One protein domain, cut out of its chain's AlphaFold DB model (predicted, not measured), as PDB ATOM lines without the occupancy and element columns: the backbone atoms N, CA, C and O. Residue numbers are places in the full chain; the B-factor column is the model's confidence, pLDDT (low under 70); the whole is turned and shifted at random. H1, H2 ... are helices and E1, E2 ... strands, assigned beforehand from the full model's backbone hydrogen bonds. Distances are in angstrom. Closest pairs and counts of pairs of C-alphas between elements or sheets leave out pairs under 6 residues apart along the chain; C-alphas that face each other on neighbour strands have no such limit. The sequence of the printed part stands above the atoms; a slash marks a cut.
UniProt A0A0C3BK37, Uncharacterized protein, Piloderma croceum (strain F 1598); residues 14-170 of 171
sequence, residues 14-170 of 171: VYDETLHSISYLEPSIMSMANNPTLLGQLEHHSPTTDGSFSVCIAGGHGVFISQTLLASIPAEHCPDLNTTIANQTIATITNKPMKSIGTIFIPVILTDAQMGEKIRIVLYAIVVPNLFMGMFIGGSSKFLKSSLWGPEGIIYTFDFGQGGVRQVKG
ATOM      1  N   VAL A  14     135.947 177.786 163.085       89.06
ATOM      2  CA  VAL A  14     134.744 177.467 163.876       89.06
ATOM      3  C   VAL A  14     135.013 176.462 164.992       89.06
ATOM      4  O   VAL A  14     134.200 176.344 165.903       89.06
ATOM      5  N   TYR A  15     136.149 175.767 164.951       88.56
ATOM      6  CA  TYR A  15     136.572 174.824 165.983       88.56
ATOM      7  C   TYR A  15     138.091 174.804 166.078       88.56
ATOM      8  O   TYR A  15     138.763 174.717 165.054       88.56
ATOM      9  N   ASP A  16     138.632 174.877 167.290       89.31
ATOM     10  CA  ASP A  16     140.075 174.852 167.508       89.31
ATOM     11  C   ASP A  16     140.419 174.102 168.797       89.31
ATOM     12  O   ASP A  16     140.132 174.568 169.901       89.31
ATOM     13  N   GLU A  17     141.002 172.910 168.677       88.06
ATOM     14  CA  GLU A  17     141.356 172.083 169.836       88.06
ATOM     15  C   GLU A  17     142.579 172.586 170.613       88.06
ATOM     16  O   GLU A  17     142.769 172.151 171.752       88.06
ATOM     17  N   THR A  18     143.361 173.535 170.076       82.88
ATOM     18  CA  THR A  18     144.493 174.140 170.808       82.88
ATOM     19  C   THR A  18     144.035 174.813 172.102       82.88
ATOM     20  O   THR A  18     144.754 174.820 173.100       82.88
ATOM     21  N   LEU A  19     142.797 175.314 172.118       74.69
ATOM     22  CA  LEU A  19     142.200 176.030 173.243       74.69
ATOM     23  C   LEU A  19     141.457 175.112 174.228       74.69
ATOM     24  O   LEU A  19     141.026 175.565 175.286       74.69
ATOM     25  N   HIS A  20     141.301 173.824 173.905       65.00
ATOM     26  CA  HIS A  20     140.386 172.921 174.613       65.00
ATOM     27  C   HIS A  20     141.080 171.838 175.455       65.00
ATOM     28  O   HIS A  20     140.396 170.983 176.018       65.00
ATOM     29  N   SER A  21     142.416 171.865 175.582       69.31
ATOM     30  CA  SER A  21     143.200 170.854 176.325       69.31
ATOM     31  C   SER A  21     142.812 169.410 175.956       69.31
ATOM     32  O   SER A  21     142.708 168.533 176.817       69.31
ATOM     33  N   ILE A  22     142.530 169.166 174.671       78.62
ATOM     34  CA  ILE A  22     142.094 167.854 174.190       78.62
ATOM     35  C   ILE A  22     143.281 166.893 174.196       78.62
ATOM     36  O   ILE A  22     144.367 167.208 173.721       78.62
ATOM     37  N   SER A  23     143.056 165.696 174.733       78.00
ATOM     38  CA  SER A  23     143.984 164.576 174.635       78.00
ATOM     39  C   SER A  23     143.199 163.269 174.536       78.00
ATOM     40  O   SER A  23     142.139 163.112 175.148       78.00
ATOM     41  N   TYR A  24     143.712 162.323 173.753       82.50
ATOM     42  CA  TYR A  24     143.131 160.988 173.615       82.50
ATOM     43  C   TYR A  24     143.982 160.011 174.426       82.50
ATOM     44  O   TYR A  24     144.992 159.514 173.936       82.50
ATOM     45  N   LEU A  25     143.599 159.774 175.684       80.19
ATOM     46  CA  LEU A  25     144.349 158.900 176.601       80.19
ATOM     47  C   LEU A  25     144.371 157.440 176.128       80.19
ATOM     48  O   LEU A  25     145.398 156.771 176.210       80.19
ATOM     49  N   GLU A  26     143.250 156.976 175.576       87.25
ATOM     50  CA  GLU A  26     143.073 155.621 175.047       87.25
ATOM     51  C   GLU A  26     142.686 155.696 173.561       87.25
ATOM     52  O   GLU A  26     141.508 155.566 173.205       87.25
ATOM     53  N   PRO A  27     143.645 156.008 172.673       89.50
ATOM     54  CA  PRO A  27     143.369 156.172 171.255       89.50
ATOM     55  C   PRO A  27     143.165 154.811 170.576       89.50
ATOM     56  O   PRO A  27     143.929 153.862 170.781       89.50
ATOM     57  N   SER A  28     142.139 154.711 169.733       90.00
ATOM     58  CA  SER A  28     141.807 153.475 169.021       90.00
ATOM     59  C   SER A  28     141.186 153.720 167.647       90.00
ATOM     60  O   SER A  28     140.447 154.680 167.435       90.00
ATOM     61  N   ILE A  29     141.449 152.798 166.724       88.19
ATOM     62  CA  ILE A  29     140.889 152.756 165.371       88.19
ATOM     63  C   ILE A  29     140.124 151.434 165.237       88.19
ATOM     64  O   ILE A  29     140.707 150.375 165.002       88.19
ATOM     65  N   MET A  30     138.804 151.480 165.405       84.00
ATOM     66  CA  MET A  30     137.936 150.296 165.488       84.00
ATOM     67  C   MET A  30     137.088 150.116 164.226       84.00
ATOM     68  O   MET A  30     135.908 149.775 164.288       84.00
ATOM     69  N   SER A  31     137.684 150.354 163.059       70.50
ATOM     70  CA  SER A  31     137.020 150.175 161.774       70.50
ATOM     71  C   SER A  31     137.995 149.741 160.688       70.50
ATOM     72  O   SER A  31     139.136 150.198 160.637       70.50
ATOM     73  N   MET A  32     137.525 148.849 159.815       57.78
ATOM     74  CA  MET A  32     138.121 148.619 158.505       57.78
ATOM     75  C   MET A  32     137.424 149.595 157.564       57.78
ATOM     76  O   MET A  32     136.207 149.530 157.405       57.78
ATOM     77  N   ALA A  33     138.168 150.557 157.035       55.09
ATOM     78  CA  ALA A  33     137.635 151.651 156.236       55.09
ATOM     79  C   ALA A  33     136.851 151.130 155.021       55.09
ATOM     80  O   ALA A  33     137.447 150.790 154.006       55.09
ATOM     81  N   ASN A  34     135.522 151.066 155.115       49.44
ATOM     82  CA  ASN A  34     134.689 150.591 154.006       49.44
ATOM     83  C   ASN A  34     134.128 151.729 153.145       49.44
ATOM     84  O   ASN A  34     133.552 151.452 152.099       49.44
ATOM     85  N   ASN A  35     134.288 152.993 153.552       54.34
ATOM     86  CA  ASN A  35     133.928 154.130 152.705       54.34
ATOM     87  C   ASN A  35     134.682 155.406 153.132       54.34
ATOM     88  O   ASN A  35     134.201 156.130 154.007       54.34
ATOM     89  N   PRO A  36     135.893 155.673 152.601       56.53
ATOM     90  CA  PRO A  36     136.502 156.989 152.751       56.53
ATOM     91  C   PRO A  36     135.569 158.018 152.117       56.53
ATOM     92  O   PRO A  36     135.170 157.853 150.970       56.53
ATOM     93  N   THR A  37     135.210 159.060 152.856       63.28
ATOM     94  CA  THR A  37     134.481 160.194 152.287       63.28
ATOM     95  C   THR A  37     135.418 161.390 152.266       63.28
ATOM     96  O   THR A  37     136.101 161.679 153.251       63.28
ATOM     97  N   LEU A  38     135.528 162.067 151.130       59.53
ATOM     98  CA  LEU A  38     136.321 163.285 151.027       59.53
ATOM     99  C   LEU A  38     135.586 164.380 151.798       59.53
ATOM    100  O   LEU A  38     134.602 164.939 151.339       59.53
ATOM    101  N   LEU A  39     136.027 164.656 153.020       69.75
ATOM    102  CA  LEU A  39     135.375 165.647 153.881       69.75
ATOM    103  C   LEU A  39     136.134 166.962 153.956       69.75
ATOM    104  O   LEU A  39     135.543 167.978 154.320       69.75
ATOM    105  N   GLY A  40     137.428 166.955 153.634       76.44
ATOM    106  CA  GLY A  40     138.283 168.091 153.919       76.44
ATOM    107  C   GLY A  40     139.449 168.279 152.967       76.44
ATOM    108  O   GLY A  40     139.853 167.380 152.227       76.44
ATOM    109  N   GLN A  41     139.968 169.497 153.018       86.19
ATOM    110  CA  GLN A  41     141.169 169.941 152.332       86.19
ATOM    111  C   GLN A  41     142.163 170.448 153.373       86.19
ATOM    112  O   GLN A  41     141.767 171.006 154.399       86.19
ATOM    113  N   LEU A  42     143.454 170.239 153.135       86.94
ATOM    114  CA  LEU A  42     144.489 170.888 153.931       86.94
ATOM    115  C   LEU A  42     144.403 172.403 153.720       86.94
ATOM    116  O   LEU A  42     144.185 172.857 152.598       86.94
ATOM    117  N   GLU A  43     144.597 173.182 154.785       85.06
ATOM    118  CA  GLU A  43     144.685 174.646 154.672       85.06
ATOM    119  C   GLU A  43     145.852 175.072 153.769       85.06
ATOM    120  O   GLU A  43     145.715 175.974 152.947       85.06
ATOM    121  N   HIS A  44     146.979 174.370 153.892       84.00
ATOM    122  CA  HIS A  44     148.142 174.519 153.032       84.00
ATOM    123  C   HIS A  44     148.516 173.158 152.455       84.00
ATOM    124  O   HIS A  44     148.653 172.176 153.186       84.00
ATOM    125  N   HIS A  45     148.703 173.103 151.145       79.50
ATOM    126  CA  HIS A  45     149.049 171.886 150.427       79.50
ATOM    127  C   HIS A  45     150.141 172.171 149.403       79.50
ATOM    128  O   HIS A  45     150.349 173.315 148.997       79.50
ATOM    129  N   SER A  46     150.846 171.124 148.970       74.00
ATOM    130  CA  SER A  46     151.795 171.247 147.865       74.00
ATOM    131  C   SER A  46     151.116 171.876 146.635       74.00
ATOM    132  O   SER A  46     149.983 171.484 146.322       74.00
ATOM    133  N   PRO A  47     151.812 172.745 145.873       71.00
ATOM    134  CA  PRO A  47     151.331 173.269 144.591       71.00
ATOM    135  C   PRO A  47     150.969 172.184 143.564       71.00
ATOM    136  O   PRO A  47     150.276 172.450 142.588       71.00
ATOM    137  N   THR A  48     151.454 170.954 143.758       75.75
ATOM    138  CA  THR A  48     151.192 169.802 142.879       75.75
ATOM    139  C   THR A  48     149.927 169.022 143.244       75.75
ATOM    140  O   THR A  48     149.650 167.992 142.635       75.75
ATOM    141  N   THR A  49     149.199 169.453 144.270       75.25
ATOM    142  CA  THR A  49     147.965 168.824 144.759       75.25
ATOM    143  C   THR A  49     146.906 169.902 144.962       75.25
ATOM    144  O   THR A  49     147.250 171.072 145.077       75.25
ATOM    145  N   ASP A  50     145.634 169.531 145.035       74.69
ATOM    146  CA  ASP A  50     144.531 170.428 145.415       74.69
ATOM    147  C   ASP A  50     144.259 170.409 146.934       74.69
ATOM    148  O   ASP A  50     143.234 170.907 147.399       74.69
ATOM    149  N   GLY A  51     145.149 169.767 147.703       78.94
ATOM    150  CA  GLY A  51     145.041 169.603 149.151       78.94
ATOM    151  C   GLY A  51     143.911 168.694 149.616       78.94
ATOM    152  O   GLY A  51     143.744 168.535 150.825       78.94
ATOM    153  N   SER A  52     143.145 168.096 148.702       82.88
ATOM    154  CA  SER A  52     142.037 167.209 149.032       82.88
ATOM    155  C   SER A  52     142.559 165.876 149.566       82.88
ATOM    156  O   SER A  52     143.478 165.276 149.007       82.88
ATOM    157  N   PHE A  53     141.961 165.376 150.647       82.50
ATOM    158  CA  PHE A  53     142.322 164.073 151.200       82.50
ATOM    159  C   PHE A  53     141.107 163.298 151.699       82.50
ATOM    160  O   PHE A  53     140.060 163.847 152.046       82.50
ATOM    161  N   SER A  54     141.261 161.976 151.746       80.19
ATOM    162  CA  SER A  54     140.240 161.091 152.288       80.19
ATOM    163  C   SER A  54     140.196 161.179 153.809       80.19
ATOM    164  O   SER A  54     141.210 161.008 154.495       80.19
ATOM    165  N   VAL A  55     138.995 161.386 154.336       83.31
ATOM    166  CA  VAL A  55     138.700 161.245 155.757       83.31
ATOM    167  C   VAL A  55     137.839 159.999 155.912       83.31
ATOM    168  O   VAL A  55     136.907 159.777 155.143       83.31
ATOM    169  N   CYS A  56     138.112 159.158 156.899       83.62
ATOM    170  CA  CYS A  56     137.126 158.168 157.311       83.62
ATOM    171  C   CYS A  56     136.706 158.406 158.752       83.62
ATOM    172  O   CYS A  56     137.515 158.562 159.665       83.62
ATOM    173  N   ILE A  57     135.389 158.465 158.912       83.56
ATOM    174  CA  ILE A  57     134.726 158.642 160.190       83.56
ATOM    175  C   ILE A  57     134.076 157.314 160.536       83.56
ATOM    176  O   ILE A  57     133.157 156.874 159.842       83.56
ATOM    177  N   ALA A  58     134.581 156.645 161.568       78.19
ATOM    178  CA  ALA A  58     134.106 155.321 161.954       78.19
ATOM    179  C   ALA A  58     134.413 155.008 163.425       78.19
ATOM    180  O   ALA A  58     135.031 155.804 164.122       78.19
ATOM    181  N   GLY A  59     133.967 153.849 163.920       80.56
ATOM    182  CA  GLY A  59     134.153 153.452 165.320       80.56
ATOM    183  C   GLY A  59     135.613 153.517 165.783       80.56
ATOM    184  O   GLY A  59     136.528 153.183 165.037       80.56
ATOM    185  N   GLY A  60     135.831 153.922 167.030       85.06
ATOM    186  CA  GLY A  60     137.156 154.202 167.585       85.06
ATOM    187  C   GLY A  60     137.162 155.544 168.303       85.06
ATOM    188  O   GLY A  60     136.149 156.244 168.312       85.06
ATOM    189  N   HIS A  61     138.301 155.892 168.891       89.06
ATOM    190  CA  HIS A  61     138.474 157.076 169.722       89.06
ATOM    191  C   HIS A  61     139.739 157.837 169.320       89.06
ATOM    192  O   HIS A  61     140.835 157.273 169.318       89.06
ATOM    193  N   GLY A  62     139.575 159.121 169.007       89.56
ATOM    194  CA  GLY A  62     140.659 160.018 168.611       89.56
ATOM    195  C   GLY A  62     140.641 160.422 167.143       89.56
ATOM    196  O   GLY A  62     139.912 159.855 166.331       89.56
ATOM    197  N   VAL A  63     141.451 161.425 166.816       91.81
ATOM    198  CA  VAL A  63     141.736 161.852 165.442       91.81
ATOM    199  C   VAL A  63     143.141 161.390 165.091       91.81
ATOM    200  O   VAL A  63     144.073 161.556 165.879       91.81
ATOM    201  N   PHE A  64     143.302 160.815 163.906       92.62
ATOM    202  CA  PHE A  64     144.571 160.305 163.414       92.62
ATOM    203  C   PHE A  64     144.813 160.803 162.005       92.62
ATOM    204  O   PHE A  64     143.882 160.878 161.208       92.62
ATOM    205  N   ILE A  65     146.067 161.078 161.678       93.69
ATOM    206  CA  ILE A  65     146.477 161.391 160.312       93.69
ATOM    207  C   ILE A  65     147.610 160.478 159.878       93.69
ATOM    208  O   ILE A  65     148.424 160.031 160.694       93.69
ATOM    209  N   SER A  66     147.663 160.199 158.580       92.38
ATOM    210  CA  SER A  66     148.796 159.488 158.002       92.38
ATOM    211  C   SER A  66     150.041 160.375 158.006       92.38
ATOM    212  O   SER A  66     149.973 161.585 157.779       92.38
ATOM    213  N   GLN A  67     151.205 159.760 158.209       92.81
ATOM    214  CA  GLN A  67     152.494 160.427 158.022       92.81
ATOM    215  C   GLN A  67     152.628 161.011 156.606       92.81
ATOM    216  O   GLN A  67     153.197 162.084 156.437       92.81
ATOM    217  N   THR A  68     152.069 160.334 155.601       90.00
ATOM    218  CA  THR A  68     152.059 160.802 154.211       90.00
ATOM    219  C   THR A  68     151.265 162.096 154.041       90.00
ATOM    220  O   THR A  68     151.737 162.996 153.353       90.00
ATOM    221  N   LEU A  69     150.095 162.225 154.685       89.94
ATOM    222  CA  LEU A  69     149.323 163.471 154.657       89.94
ATOM    223  C   LEU A  69     150.123 164.614 155.286       89.94
ATOM    224  O   LEU A  69     150.216 165.683 154.694       89.94
ATOM    225  N   LEU A  70     150.765 164.371 156.431       91.62
ATOM    226  CA  LEU A  70     151.626 165.374 157.062       91.62
ATOM    227  C   LEU A  70     152.773 165.803 156.132       91.62
ATOM    228  O   LEU A  70     153.030 166.991 155.975       91.62
ATOM    229  N   ALA A  71     153.419 164.846 155.466       90.12
ATOM    230  CA  ALA A  71     154.519 165.107 154.538       90.12
ATOM    231  C   ALA A  71     154.101 165.849 153.252       90.12
ATOM    232  O   ALA A  71     154.967 166.346 152.538       90.12
ATOM    233  N   SER A  72     152.801 165.922 152.938       88.44
ATOM    234  CA  SER A  72     152.295 166.697 151.795       88.44
ATOM    235  C   SER A  72     152.128 168.196 152.070       88.44
ATOM    236  O   SER A  72     151.902 168.962 151.129       88.44
ATOM    237  N   ILE A  73     152.247 168.623 153.332       89.38
ATOM    238  CA  ILE A  73     152.197 170.037 153.710       89.38
ATOM    239  C   ILE A  73     153.575 170.663 153.429       89.38
ATOM    240  O   ILE A  73     154.586 170.101 153.865       89.38
ATOM    241  N   PRO A  74     153.654 171.809 152.722       88.31
ATOM    242  CA  PRO A  74     154.911 172.530 152.521       88.31
ATOM    243  C   PRO A  74     155.619 172.827 153.848       88.31
ATOM    244  O   PRO A  74     154.964 173.109 154.851       88.31
ATOM    245  N   ALA A  75     156.951 172.773 153.865       86.88
ATOM    246  CA  ALA A  75     157.737 172.850 155.098       86.88
ATOM    247  C   ALA A  75     157.497 174.155 155.877       86.88
ATOM    248  O   ALA A  75     157.435 174.143 157.100       86.88
ATOM    249  N   GLU A  76     157.302 175.262 155.164       87.56
ATOM    250  CA  GLU A  76     156.984 176.590 155.690       87.56
ATOM    251  C   GLU A  76     155.606 176.687 156.371       87.56
ATOM    252  O   GLU A  76     155.364 177.618 157.137       87.56
ATOM    253  N   HIS A  77     154.714 175.730 156.105       88.06
ATOM    254  CA  HIS A  77     153.349 175.678 156.629       88.06
ATOM    255  C   HIS A  77     153.077 174.429 157.477       88.06
ATOM    256  O   HIS A  77     151.971 174.264 157.992       88.06
ATOM    257  N   CYS A  78     154.056 173.534 157.605       86.81
ATOM    258  CA  CYS A  78     153.912 172.282 158.329       86.81
ATOM    259  C   CYS A  78     153.863 172.565 159.839       86.81
ATOM    260  O   CYS A  78     154.821 173.133 160.368       86.81
ATOM    261  N   PRO A  79     152.777 172.206 160.551       88.56
ATOM    262  CA  PRO A  79     152.718 172.446 161.986       88.56
ATOM    263  C   PRO A  79     153.729 171.574 162.748       88.56
ATOM    264  O   PRO A  79     154.070 170.465 162.325       88.56
ATOM    265  N   ASP A  80     154.180 172.059 163.904       90.38
ATOM    266  CA  ASP A  80     155.192 171.365 164.701       90.38
ATOM    267  C   ASP A  80     154.692 170.011 165.223       90.38
ATOM    268  O   ASP A  80     153.645 169.898 165.870       90.38
ATOM    269  N   LEU A  81     155.489 168.967 164.984       93.38
ATOM    270  CA  LEU A  81     155.227 167.630 165.502       93.38
ATOM    271  C   LEU A  81     155.691 167.519 166.959       93.38
ATOM    272  O   LEU A  81     156.885 167.527 167.255       93.38
ATOM    273  N   ASN A  82     154.749 167.305 167.874       93.50
ATOM    274  CA  ASN A  82     155.041 167.000 169.268       93.50
ATOM    275  C   ASN A  82     155.258 165.492 169.466       93.50
ATOM    276  O   ASN A  82     154.333 164.686 169.337       93.50
ATOM    277  N   THR A  83     156.476 165.105 169.837       94.44
ATOM    278  CA  THR A  83     156.899 163.705 170.005       94.44
ATOM    279  C   THR A  83     156.773 163.174 171.436       94.44
ATOM    280  O   THR A  83     157.159 162.037 171.694       94.44
ATOM    281  N   THR A  84     156.187 163.935 172.369       90.38
ATOM    282  CA  THR A  84     156.053 163.543 173.791       90.38
ATOM    283  C   THR A  84     155.366 162.187 173.966       90.38
ATOM    284  O   THR A  84     155.737 161.413 174.845       90.38
ATOM    285  N   ILE A  85     154.388 161.875 173.109       84.31
ATOM    286  CA  ILE A  85     153.657 160.599 173.128       84.31
ATOM    287  C   ILE A  85     154.054 159.657 171.982       84.31
ATOM    288  O   ILE A  85     153.273 158.786 171.593       84.31
ATOM    289  N   ALA A  86     155.242 159.829 171.398       90.81
ATOM    290  CA  ALA A  86     155.755 158.927 170.371       90.81
ATOM    291  C   ALA A  86     155.841 157.480 170.891       90.81
ATOM    292  O   ALA A  86     156.080 157.232 172.072       90.81
ATOM    293  N   ASN A  87     155.675 156.506 169.994       91.69
ATOM    294  CA  ASN A  87     155.642 155.068 170.287       91.69
ATOM    295  C   ASN A  87     154.474 154.592 171.174       91.69
ATOM    296  O   ASN A  87     154.440 153.411 171.560       91.69
ATOM    297  N   GLN A  88     153.487 155.452 171.449       91.00
ATOM    298  CA  GLN A  88     152.226 155.039 172.055       91.00
ATOM    299  C   GLN A  88     151.543 154.012 171.145       91.00
ATOM    300  O   GLN A  88     151.483 154.159 169.922       91.00
ATOM    301  N   THR A  89     151.066 152.925 171.749       91.25
ATOM    302  CA  THR A  89     150.321 151.889 171.034       91.25
ATOM    303  C   THR A  89     148.914 152.380 170.735       91.25
ATOM    304  O   THR A  89     148.181 152.739 171.651       91.25
ATOM    305  N   ILE A  90     148.528 152.329 169.466       90.69
ATOM    306  CA  ILE A  90     147.167 152.587 169.006       90.69
ATOM    307  C   ILE A  90     146.488 151.241 168.781       90.69
ATOM    308  O   ILE A  90     146.969 150.422 167.987       90.69
ATOM    309  N   ALA A  91     145.384 151.003 169.488       89.06
ATOM    310  CA  ALA A  91     144.582 149.802 169.291       89.06
ATOM    311  C   ALA A  91     143.911 149.844 167.911       89.06
ATOM    312  O   ALA A  91     143.366 150.875 167.514       89.06
ATOM    313  N   THR A  92     143.952 148.734 167.175       85.81
ATOM    314  CA  THR A  92     143.371 148.624 165.832       85.81
ATOM    315  C   THR A  92     142.479 147.392 165.728       85.81
ATOM    316  O   THR A  92     142.746 146.369 166.359       85.81
ATOM    317  N   ILE A  93     141.448 147.456 164.882       82.56
ATOM    318  CA  ILE A  93     140.534 146.326 164.640       82.56
ATOM    319  C   ILE A  93     141.234 145.073 164.083       82.56
ATOM    320  O   ILE A  93     140.758 143.958 164.262       82.56
ATOM    321  N   THR A  94     142.373 145.237 163.405       74.75
ATOM    322  CA  THR A  94     143.114 144.136 162.770       74.75
ATOM    323  C   THR A  94     144.064 143.414 163.730       74.75
ATOM    324  O   THR A  94     144.823 142.552 163.288       74.75
ATOM    325  N   ASN A  95     144.065 143.768 165.026       63.97
ATOM    326  CA  ASN A  95     145.001 143.276 166.047       63.97
ATOM    327  C   ASN A  95     146.490 143.471 165.692       63.97
ATOM    328  O   ASN A  95     147.367 142.880 166.323       63.97
ATOM    329  N   LYS A  96     146.799 144.324 164.706       79.44
ATOM    330  CA  LYS A  96     148.157 144.791 164.415       79.44
ATOM    331  C   LYS A  96     148.303 146.200 164.990       79.44
ATOM    332  O   LYS A  96     147.863 147.154 164.341       79.44
ATOM    333  N   PRO A  97     148.851 146.347 166.208       75.06
ATOM    334  CA  PRO A  97     148.967 147.651 166.843       75.06
ATOM    335  C   PRO A  97     149.796 148.599 165.978       75.06
ATOM    336  O   PRO A  97     150.873 148.240 165.500       75.06
ATOM    337  N   MET A  98     149.294 149.818 165.799       89.00
ATOM    338  CA  MET A  98     150.072 150.901 165.205       89.00
ATOM    339  C   MET A  98     150.806 151.665 166.302       89.00
ATOM    340  O   MET A  98     150.390 151.678 167.461       89.00
ATOM    341  N   LYS A  99     151.921 152.290 165.935       92.38
ATOM    342  CA  LYS A  99     152.689 153.155 166.825       92.38
ATOM    343  C   LYS A  99     152.516 154.599 166.385       92.38
ATOM    344  O   LYS A  99     152.636 154.890 165.195       92.38
ATOM    345  N   SER A 100     152.214 155.477 167.336       94.38
ATOM    346  CA  SER A 100     152.228 156.916 167.094       94.38
ATOM    347  C   SER A 100     153.651 157.387 166.793       94.38
ATOM    348  O   SER A 100     154.624 156.919 167.387       94.38
ATOM    349  N   ILE A 101     153.767 158.344 165.881       96.06
ATOM    350  CA  ILE A 101     154.993 159.118 165.655       96.06
ATOM    351  C   ILE A 101     155.014 160.317 166.608       96.06
ATOM    352  O   ILE A 101     156.056 160.706 167.122       96.06
ATOM    353  N   GLY A 102     153.839 160.882 166.869       94.38
ATOM    354  CA  GLY A 102     153.654 162.050 167.707       94.38
ATOM    355  C   GLY A 102     152.253 162.611 167.522       94.38
ATOM    356  O   GLY A 102     151.348 161.919 167.049       94.38
ATOM    357  N   THR A 103     152.094 163.872 167.887       94.44
ATOM    358  CA  THR A 103     150.835 164.610 167.810       94.44
ATOM    359  C   THR A 103     151.035 165.972 167.203       94.44
ATOM    360  O   THR A 103     152.129 166.527 167.254       94.44
ATOM    361  N   ILE A 104     149.970 166.491 166.615       94.56
ATOM    362  CA  ILE A 104     149.985 167.753 165.894       94.56
ATOM    363  C   ILE A 104     148.612 168.407 165.989       94.56
ATOM    364  O   ILE A 104     147.600 167.714 166.085       94.56
ATOM    365  N   PHE A 105     148.568 169.732 165.927       93.38
ATOM    366  CA  PHE A 105     147.332 170.461 165.670       93.38
ATOM    367  C   PHE A 105     147.231 170.726 164.173       93.38
ATOM    368  O   PHE A 105     147.940 171.580 163.645       93.38
ATOM    369  N   ILE A 106     146.396 169.953 163.479       91.75
ATOM    370  CA  ILE A 106     146.259 170.044 162.026       91.75
ATOM    371  C   ILE A 106     145.056 170.916 161.645       91.75
ATOM    372  O   ILE A 106     143.926 170.602 162.038       91.75
ATOM    373  N   PRO A 107     145.269 172.003 160.883       91.75
ATOM    374  CA  PRO A 107     144.179 172.776 160.318       91.75
ATOM    375  C   PRO A 107     143.609 172.101 159.068       91.75
ATOM    376  O   PRO A 107     144.339 171.697 158.160       91.75
ATOM    377  N   VAL A 108     142.284 171.992 159.021       90.50
ATOM    378  CA  VAL A 108     141.534 171.383 157.920       90.50
ATOM    379  C   VAL A 108     140.380 172.290 157.530       90.50
ATOM    380  O   VAL A 108     139.683 172.844 158.383       90.50
ATOM    381  N   ILE A 109     140.157 172.410 156.229       89.69
ATOM    382  CA  ILE A 109     139.024 173.117 155.654       89.69
ATOM    383  C   ILE A 109     137.933 172.105 155.326       89.69
ATOM    384  O   ILE A 109     138.153 171.178 154.551       89.69
ATOM    385  N   LEU A 110     136.751 172.295 155.903       88.12
ATOM    386  CA  LEU A 110     135.544 171.526 155.607       88.12
ATOM    387  C   LEU A 110     134.567 172.376 154.791       88.12
ATOM    388  O   LEU A 110     134.690 173.599 154.717       88.12
ATOM    389  N   THR A 111     133.574 171.725 154.186       87.19
ATOM    390  CA  THR A 111     132.506 172.410 153.441       87.19
ATOM    391  C   THR A 111     131.172 172.210 154.152       87.19
ATOM    392  O   THR A 111     130.720 171.072 154.305       87.19
ATOM    393  N   ASP A 112     130.546 173.304 154.590       86.38
ATOM    394  CA  ASP A 112     129.206 173.283 155.178       86.38
ATOM    395  C   ASP A 112     128.177 172.865 154.116       86.38
ATOM    396  O   ASP A 112     128.111 173.431 153.025       86.38
ATOM    397  N   ALA A 113     127.384 171.842 154.422       83.88
ATOM    398  CA  ALA A 113     126.420 171.243 153.508       83.88
ATOM    399  C   ALA A 113     125.190 172.127 153.260       83.88
ATOM    400  O   ALA A 113     124.538 171.971 152.232       83.88
ATOM    401  N   GLN A 114     124.849 173.023 154.191       80.88
ATOM    402  CA  GLN A 114     123.670 173.883 154.081       80.88
ATOM    403  C   GLN A 114     123.985 175.162 153.311       80.88
ATOM    404  O   GLN A 114     123.195 175.592 152.475       80.88
ATOM    405  N   MET A 115     125.130 175.777 153.610       78.75
ATOM    406  CA  MET A 115     125.506 177.087 153.073       78.75
ATOM    407  C   MET A 115     126.542 177.009 151.946       78.75
ATOM    408  O   MET A 115     126.762 178.002 151.259       78.75
ATOM    409  N   GLY A 116     127.205 175.861 151.760       81.25
ATOM    410  CA  GLY A 116     128.349 175.728 150.850       81.25
ATOM    411  C   GLY A 116     129.598 176.482 151.323       81.25
ATOM    412  O   GLY A 116     130.587 176.559 150.594       81.25
ATOM    413  N   GLU A 117     129.561 177.053 152.531       86.12
ATOM    414  CA  GLU A 117     130.649 177.834 153.111       86.12
ATOM    415  C   GLU A 117     131.842 176.930 153.438       86.12
ATOM    416  O   GLU A 117     131.693 175.836 153.989       86.12
ATOM    417  N   LYS A 118     133.049 177.405 153.122       88.06
ATOM    418  CA  LYS A 118     134.294 176.772 153.559       88.06
ATOM    419  C   LYS A 118     134.610 177.220 154.982       88.06
ATOM    420  O   LYS A 118     134.820 178.406 155.231       88.06
ATOM    421  N   ILE A 119     134.663 176.266 155.901       88.81
ATOM    422  CA  ILE A 119     134.922 176.499 157.323       88.81
ATOM    423  C   ILE A 119     136.243 175.856 157.722       88.81
ATOM    424  O   ILE A 119     136.577 174.769 157.259       88.81
ATOM    425  N   ARG A 120     136.984 176.515 158.610       90.94
ATOM    426  CA  ARG A 120     138.252 176.008 159.133       90.94
ATOM    427  C   ARG A 120     138.058 175.382 160.504       90.94
ATOM    428  O   ARG A 120     137.397 175.959 161.372       90.94
ATOM    429  N   ILE A 121     138.674 174.226 160.707       90.31
ATOM    430  CA  ILE A 121     138.791 173.579 162.012       90.31
ATOM    431  C   ILE A 121     140.247 173.215 162.295       90.31
ATOM    432  O   ILE A 121     141.000 172.932 161.369       90.31
ATOM    433  N   VAL A 122     140.639 173.199 163.565       91.81
ATOM    434  CA  VAL A 122     141.957 172.731 164.009       91.81
ATOM    435  C   VAL A 122     141.761 171.549 164.941       91.81
ATOM    436  O   VAL A 122     141.122 171.679 165.986       91.81
ATOM    437  N   LEU A 123     142.302 170.398 164.553       91.75
ATOM    438  CA  LEU A 123     142.149 169.143 165.283       91.75
ATOM    439  C   LEU A 123     143.475 168.723 165.908       91.75
ATOM    440  O   LEU A 123     144.506 168.719 165.237       91.75
ATOM    441  N   TYR A 124     143.442 168.308 167.170       92.44
ATOM    442  CA  TYR A 124     144.522 167.549 167.781       92.44
ATOM    443  C   TYR A 124     144.530 166.158 167.151       92.44
ATOM    444  O   TYR A 124     143.592 165.385 167.330       92.44
ATOM    445  N   ALA A 125     145.569 165.829 166.393       93.69
ATOM    446  CA  ALA A 125     145.679 164.582 165.657       93.69
ATOM    447  C   ALA A 125     146.910 163.782 166.087       93.69
ATOM    448  O   ALA A 125     147.993 164.329 166.293       93.69
ATOM    449  N   ILE A 126     146.753 162.463 166.172       94.88
ATOM    450  CA  ILE A 126     147.848 161.514 166.366       94.88
ATOM    451  C   ILE A 126     148.385 161.109 164.994       94.88
ATOM    452  O   ILE A 126     147.655 160.598 164.146       94.88
ATOM    453  N   VAL A 127     149.679 161.304 164.776       95.12
ATOM    454  CA  VAL A 127     150.330 160.943 163.514       95.12
ATOM    455  C   VAL A 127     150.739 159.478 163.564       95.12
ATOM    456  O   VAL A 127     151.407 159.053 164.510       95.12
ATOM    457  N   VAL A 128     150.370 158.700 162.546       93.31
ATOM    458  CA  VAL A 128     150.737 157.278 162.435       93.31
ATOM    459  C   VAL A 128     151.277 156.958 161.028       93.31
ATOM    460  O   VAL A 128     150.819 157.543 160.046       93.31
ATOM    461  N   PRO A 129     152.245 156.032 160.886       89.50
ATOM    462  CA  PRO A 129     152.956 155.829 159.618       89.50
ATOM    463  C   PRO A 129     152.120 155.130 158.538       89.50
ATOM    464  O   PRO A 129     152.158 155.519 157.379       89.50
ATOM    465  N   ASN A 130     151.335 154.116 158.910       82.00
ATOM    466  CA  ASN A 130     150.699 153.192 157.961       82.00
ATOM    467  C   ASN A 130     149.168 153.316 157.948       82.00
ATOM    468  O   ASN A 130     148.458 152.315 157.854       82.00
ATOM    469  N   LEU A 131     148.645 154.537 158.092       86.25
ATOM    470  CA  LEU A 131     147.212 154.782 157.949       86.25
ATOM    471  C   LEU A 131     146.847 154.826 156.461       86.25
ATOM    472  O   LEU A 131     147.365 155.653 155.719       86.25
ATOM    473  N   PHE A 132     145.941 153.943 156.035       79.69
ATOM    474  CA  PHE A 132     145.526 153.801 154.628       79.69
ATOM    475  C   PHE A 132     144.782 155.014 154.041       79.69
ATOM    476  O   PHE A 132     144.582 155.090 152.834       79.69
ATOM    477  N   MET A 133     144.338 155.938 154.886       83.25
ATOM    478  CA  MET A 133     143.573 157.135 154.535       83.25
ATOM    479  C   MET A 133     144.332 158.380 154.991       83.25
ATOM    480  O   MET A 133     145.170 158.295 155.892       83.25
ATOM    481  N   GLY A 134     143.997 159.537 154.418       86.88
ATOM    482  CA  GLY A 134     144.586 160.809 154.840       86.88
ATOM    483  C   GLY A 134     144.371 161.054 156.335       86.88
ATOM    484  O   GLY A 134     145.336 161.292 157.066       86.88
ATOM    485  N   MET A 135     143.125 160.903 156.789       90.06
ATOM    486  CA  MET A 135     142.714 161.118 158.175       90.06
ATOM    487  C   MET A 135     141.645 160.120 158.625       90.06
ATOM    488  O   MET A 135     140.738 159.779 157.870       90.06
ATOM    489  N   PHE A 136     141.717 159.709 159.887       89.06
ATOM    490  CA  PHE A 136     140.691 158.946 160.587       89.06
ATOM    491  C   PHE A 136     140.130 159.779 161.741       89.06
ATOM    492  O   PHE A 136     140.899 160.293 162.552       89.06
ATOM    493  N   ILE A 137     138.809 159.876 161.859       88.88
ATOM    494  CA  ILE A 137     138.138 160.500 163.006       88.88
ATOM    495  C   ILE A 137     137.283 159.439 163.696       88.88
ATOM    496  O   ILE A 137     136.358 158.875 163.109       88.88
ATOM    497  N   GLY A 138     137.585 159.177 164.964       85.81
ATOM    498  CA  GLY A 138     136.816 158.269 165.798       85.81
ATOM    499  C   GLY A 138     135.384 158.762 165.989       85.81
ATOM    500  O   GLY A 138     135.143 159.919 166.336       85.81
ATOM    501  N   GLY A 139     134.422 157.865 165.800       76.62
ATOM    502  CA  GLY A 139     132.997 158.137 165.942       76.62
ATOM    503  C   GLY A 139     132.578 158.473 167.375       76.62
ATOM    504  O   GLY A 139     131.530 159.075 167.569       76.62
ATOM    505  N   SER A 140     133.400 158.124 168.373       72.06
ATOM    506  CA  SER A 140     133.215 158.556 169.764       72.06
ATOM    507  C   SER A 140     133.858 159.913 170.076       72.06
ATOM    508  O   SER A 140     133.922 160.309 171.241       72.06
ATOM    509  N   SER A 141     134.361 160.633 169.065       72.44
ATOM    510  CA  SER A 141     134.858 161.998 169.248       72.44
ATOM    511  C   SER A 141     133.747 162.914 169.771       72.44
ATOM    512  O   SER A 141     132.592 162.827 169.362       72.44
ATOM    513  N   LYS A 142     134.098 163.815 170.697       75.75
ATOM    514  CA  LYS A 142     133.124 164.676 171.394       75.75
ATOM    515  C   LYS A 142     132.364 165.622 170.460       75.75
ATOM    516  O   LYS A 142     131.239 166.011 170.775       75.75
ATOM    517  N   PHE A 143     132.993 166.006 169.352       82.50
ATOM    518  CA  PHE A 143     132.466 166.984 168.408       82.50
ATOM    519  C   PHE A 143     131.682 166.341 167.254       82.50
ATOM    520  O   PHE A 143     130.949 167.045 166.571       82.50
ATOM    521  N   LEU A 144     131.760 165.022 167.033       85.50
ATOM    522  CA  LEU A 144     130.895 164.334 166.072       85.50
ATOM    523  C   LEU A 144     129.589 163.906 166.755       85.50
ATOM    524  O   LEU A 144     129.608 163.169 167.737       85.50
ATOM    525  N   LYS A 145     128.439 164.338 166.227       85.25
ATOM    526  CA  LYS A 145     127.120 164.000 166.793       85.25
ATOM    527  C   LYS A 145     126.420 162.876 166.056       85.25
ATOM    528  O   LYS A 145     125.820 162.012 166.688       85.25
ATOM    529  N   SER A 146     126.433 162.913 164.728       83.69
ATOM    530  CA  SER A 146     125.716 161.928 163.921       83.69
ATOM    531  C   SER A 146     126.220 161.885 162.485       83.69
ATOM    532  O   SER A 146     126.904 162.791 162.007       83.69
ATOM    533  N   SER A 147     125.838 160.820 161.790       83.19
ATOM    534  CA  SER A 147     126.023 160.645 160.354       83.19
ATOM    535  C   SER A 147     124.714 160.174 159.733       83.19
ATOM    536  O   SER A 147     124.118 159.215 160.230       83.19
ATOM    537  N   LEU A 148     124.284 160.814 158.649       82.38
ATOM    538  CA  LEU A 148     123.084 160.453 157.902       82.38
ATOM    539  C   LEU A 148     123.458 160.123 156.454       82.38
ATOM    540  O   LEU A 148     124.105 160.925 155.786       82.38
ATOM    541  N   TRP A 149     123.027 158.961 155.967       78.50
ATOM    542  CA  TRP A 149     123.153 158.593 154.557       78.50
ATOM    543  C   TRP A 149     121.971 159.146 153.761       78.50
ATOM    544  O   TRP A 149     120.819 158.898 154.118       78.50
ATOM    545  N   GLY A 150     122.260 159.875 152.686       71.62
ATOM    546  CA  GLY A 150     121.262 160.407 151.765       71.62
ATOM    547  C   GLY A 150     121.608 160.142 150.294       71.62
ATOM    548  O   GLY A 150     122.678 159.612 149.989       71.62
ATOM    549  N   PRO A 151     120.715 160.525 149.363       71.19
ATOM    550  CA  PRO A 151     120.915 160.325 147.924       71.19
ATOM    551  C   PRO A 151     122.149 161.048 147.363       71.19
ATOM    552  O   PRO A 151     122.715 160.609 146.370       71.19
ATOM    553  N   GLU A 152     122.569 162.146 147.999       70.94
ATOM    554  CA  GLU A 152     123.724 162.953 147.587       70.94
ATOM    555  C   GLU A 152     125.029 162.619 148.330       70.94
ATOM    556  O   GLU A 152     125.991 163.383 148.248       70.94
ATOM    557  N   GLY A 153     125.055 161.516 149.084       75.69
ATOM    558  CA  GLY A 153     126.189 161.113 149.917       75.69
ATOM    559  C   GLY A 153     125.879 161.141 151.413       75.69
ATOM    560  O   GLY A 153     124.726 161.247 151.840       75.69
ATOM    561  N   ILE A 154     126.925 160.999 152.225       81.12
ATOM    562  CA  ILE A 154     126.826 161.045 153.688       81.12
ATOM    563  C   ILE A 154     126.966 162.490 154.180       81.12
ATOM    564  O   ILE A 154     127.842 163.240 153.749       81.12
ATOM    565  N   ILE A 155     126.093 162.882 155.103       85.31
ATOM    566  CA  ILE A 155     126.164 164.159 155.810       85.31
ATOM    567  C   ILE A 155     126.556 163.870 157.253       85.31
ATOM    568  O   ILE A 155     125.891 163.098 157.950       85.31
ATOM    569  N   TYR A 156     127.621 164.517 157.710       87.06
ATOM    570  CA  TYR A 156     128.066 164.451 159.095       87.06
ATOM    571  C   TYR A 156     127.576 165.675 159.849       87.06
ATOM    572  O   TYR A 156     127.712 166.798 159.372       87.06
ATOM    573  N   THR A 157     127.011 165.466 161.033       88.94
ATOM    574  CA  THR A 157     126.668 166.560 161.938       88.94
ATOM    575  C   THR A 157     127.753 166.676 162.991       88.94
ATOM    576  O   THR A 157     127.957 165.756 163.789       88.94
ATOM    577  N   PHE A 158     128.424 167.820 163.000       88.50
ATOM    578  CA  PHE A 158     129.407 168.184 164.003       88.50
ATOM    579  C   PHE A 158     128.846 169.253 164.933       88.50
ATOM    580  O   PHE A 158     128.104 170.132 164.510       88.50
ATOM    581  N   ASP A 159     129.213 169.185 166.202       89.94
ATOM    582  CA  ASP A 159     128.959 170.206 167.209       89.94
ATOM    583  C   ASP A 159     130.301 170.774 167.648       89.94
ATOM    584  O   ASP A 159     131.061 170.142 168.383       89.94
ATOM    585  N   PHE A 160     130.590 171.973 167.157       87.00
ATOM    586  CA  PHE A 160     131.834 172.677 167.422       87.00
ATOM    587  C   PHE A 160     131.738 173.582 168.662       87.00
ATOM    588  O   PHE A 160     132.513 174.529 168.809       87.00
ATOM    589  N   GLY A 161     130.763 173.345 169.550       84.31
ATOM    590  CA  GLY A 161     130.534 174.164 170.736       84.31
ATOM    591  C   GLY A 161     130.167 175.597 170.353       84.31
ATOM    592  O   GLY A 161     129.106 175.842 169.781       84.31
ATOM    593  N   GLN A 162     131.056 176.558 170.624       79.88
ATOM    594  CA  GLN A 162     130.845 177.966 170.255       79.88
ATOM    595  C   GLN A 162     130.725 178.183 168.733       79.88
ATOM    596  O   GLN A 162     130.064 179.129 168.303       79.88
ATOM    597  N   GLY A 163     131.304 177.298 167.912       78.44
ATOM    598  CA  GLY A 163     131.141 177.310 166.451       78.44
ATOM    599  C   GLY A 163     129.742 176.916 165.963       78.44
ATOM    600  O   GLY A 163     129.406 177.133 164.789       78.44
ATOM    601  N   GLY A 164     128.922 176.377 166.870       86.56
ATOM    602  CA  GLY A 164     127.590 175.856 166.610       86.56
ATOM    603  C   GLY A 164     127.596 174.454 166.004       86.56
ATOM    604  O   GLY A 164     128.639 173.854 165.738       86.56
ATOM    605  N   VAL A 165     126.387 173.947 165.772       89.94
ATOM    606  CA  VAL A 165     126.165 172.675 165.085       89.94
ATOM    607  C   VAL A 165     126.214 172.910 163.576       89.94
ATOM    608  O   VAL A 165     125.507 173.777 163.062       89.94
ATOM    609  N   ARG A 166     127.050 172.147 162.870       89.06
ATOM    610  CA  ARG A 166     127.259 172.236 161.419       89.06
ATOM    611  C   ARG A 166     127.017 170.894 160.761       89.06
ATOM    612  O   ARG A 166     127.375 169.850 161.304       89.06
ATOM    613  N   GLN A 167     126.446 170.936 159.566       88.75
ATOM    614  CA  GLN A 167     126.348 169.771 158.698       88.75
ATOM    615  C   GLN A 167     127.459 169.864 157.662       88.75
ATOM    616  O   GLN A 167     127.600 170.890 157.011       88.75
ATOM    617  N   VAL A 168     128.253 168.812 157.517       86.44
ATOM    618  CA  VAL A 168     129.389 168.757 156.594       86.44
ATOM    619  C   VAL A 168     129.133 167.644 155.593       86.44
ATOM    620  O   VAL A 168     128.832 166.509 155.974       86.44
ATOM    621  N   LYS A 169     129.223 167.987 154.307       79.31
ATOM    622  CA  LYS A 169     129.007 167.039 153.214       79.31
ATOM    623  C   LYS A 169     130.262 166.197 153.032       79.31
ATOM    624  O   LYS A 169     131.345 166.746 152.841       79.31
ATOM    625  N   GLY A 170     130.107 164.878 153.084       72.75
ATOM    626  CA  GLY A 170     131.102 163.960 152.555       72.75
ATOM    627  C   GLY A 170     130.991 163.901 151.042       72.75
ATOM    628  O   GLY A 170     129.901 163.676 150.518       72.75
TER     629      GLY A 170
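What this domain is: This is residues 14 to 170 of the 171 residues of an uncharacterized protein of Piloderma croceum (strain F 1598) (UniProt A0A0C3BK37). The core is a closed barrel of six strands, E2, E3, E8, E4, E7 and E6 in turn round the ring, with a small three-stranded sheet, E9, E10 and E11, at one end of it and the short helix H1 on its outside towards the other end. E1 is paired onto E7 as an extra strand of the barrel, while E5 lies away from the barrel wall and pairs with no named strand. The printed part has 157 residues, with named elements in the order E1 E2 E3 E4 H1 E5 E6 E7 E8 E9 E10 E11; the barrel is mixed and the small sheet antiparallel. The class is mostly strand, though the named elements hold 73 residues, under half of those printed. The whole is compact, with a radius of gyration of the C-alphas of 14.7 A, and rounded, spanning 41 by 35 by 30 A.

How they stand to each other: In the barrel, E7 at residues 118 to 128 and E6 at residues 102 to 111 form an antiparallel hairpin, with N 108 and O 121 at 2.8 A. E7 bends by 68 degrees at residue 124, and its pairing is staggered. On one side of E7 lie E1, residues 14 to 16, and E4, residues 63 to 66; E6 is on the other side. E1 is parallel to E7, with N 122 and O 15 at 2.8 A. E4 is also parallel to E7, with N 126 and O 63 at 2.8 A. E8, residues 135 to 138, is antiparallel to E4, with N 64 and O 136 at 2.8 A. E3, residues 52 to 58, is parallel to E8, with N 56 and O 135 at 2.9 A. E2, residues 37 to 42, forms an antiparallel hairpin with E3, with N 37 and O 55 at 2.9 A. E2 is also antiparallel to E6, with N 109 and O 41 at 2.8 A, and this pair closes the ring. H1, residues 67 to 71, is on the barrel and outside it, at a height over the sheet of 6.7 A. It lies over none of the strands, but only just, since 2 of its 5 C-alphas fall on E8. Every O i to N i+4 pair in H1 is within hydrogen-bond range. E9 at residues 144 to 150, E10 at residues 153 to 159 and E11 at residues 165 to 169 form a meander, each strand the antiparallel neighbour of the one before. N 148 and O 155 are 2.9 A apart between E9 and E10, and N 158 and O 166 are 2.8 A apart between E10 and E11. The closest C-alphas of E6 and E11 are those of Thr 111 and Val 168, 5.7 A apart. E5, residues 89 to 92, has a short antiparallel pairing of residues 89 to 90 with residues 98 to 99; E5 and E7 are apart.

Where its parts are: E1 begins at C-alpha 14, (134.744, 177.467, 163.876). The longest strands from first to last C-alpha are E6, 27.5 A, and E7, 27.0 A. E10 measures 19.7 A, E3 19.3 A and E9 17.7 A. C-alpha 102, where E6 begins, is at (153.654, 162.050, 167.707), and E11 ends at C-alpha 169, (129.007, 167.039, 153.214).

The domain as a whole: The two C-alphas farthest apart are those of Thr 84 and Pro 151, 43.8 A. The printed part has no cut. The links from E1 to E2, 20 residues, and from H1 to E5, 17 residues, are long. The mean pLDDT of the printed part is 83.8; residues 20 to 21, 32 to 39 and 95 are under 70.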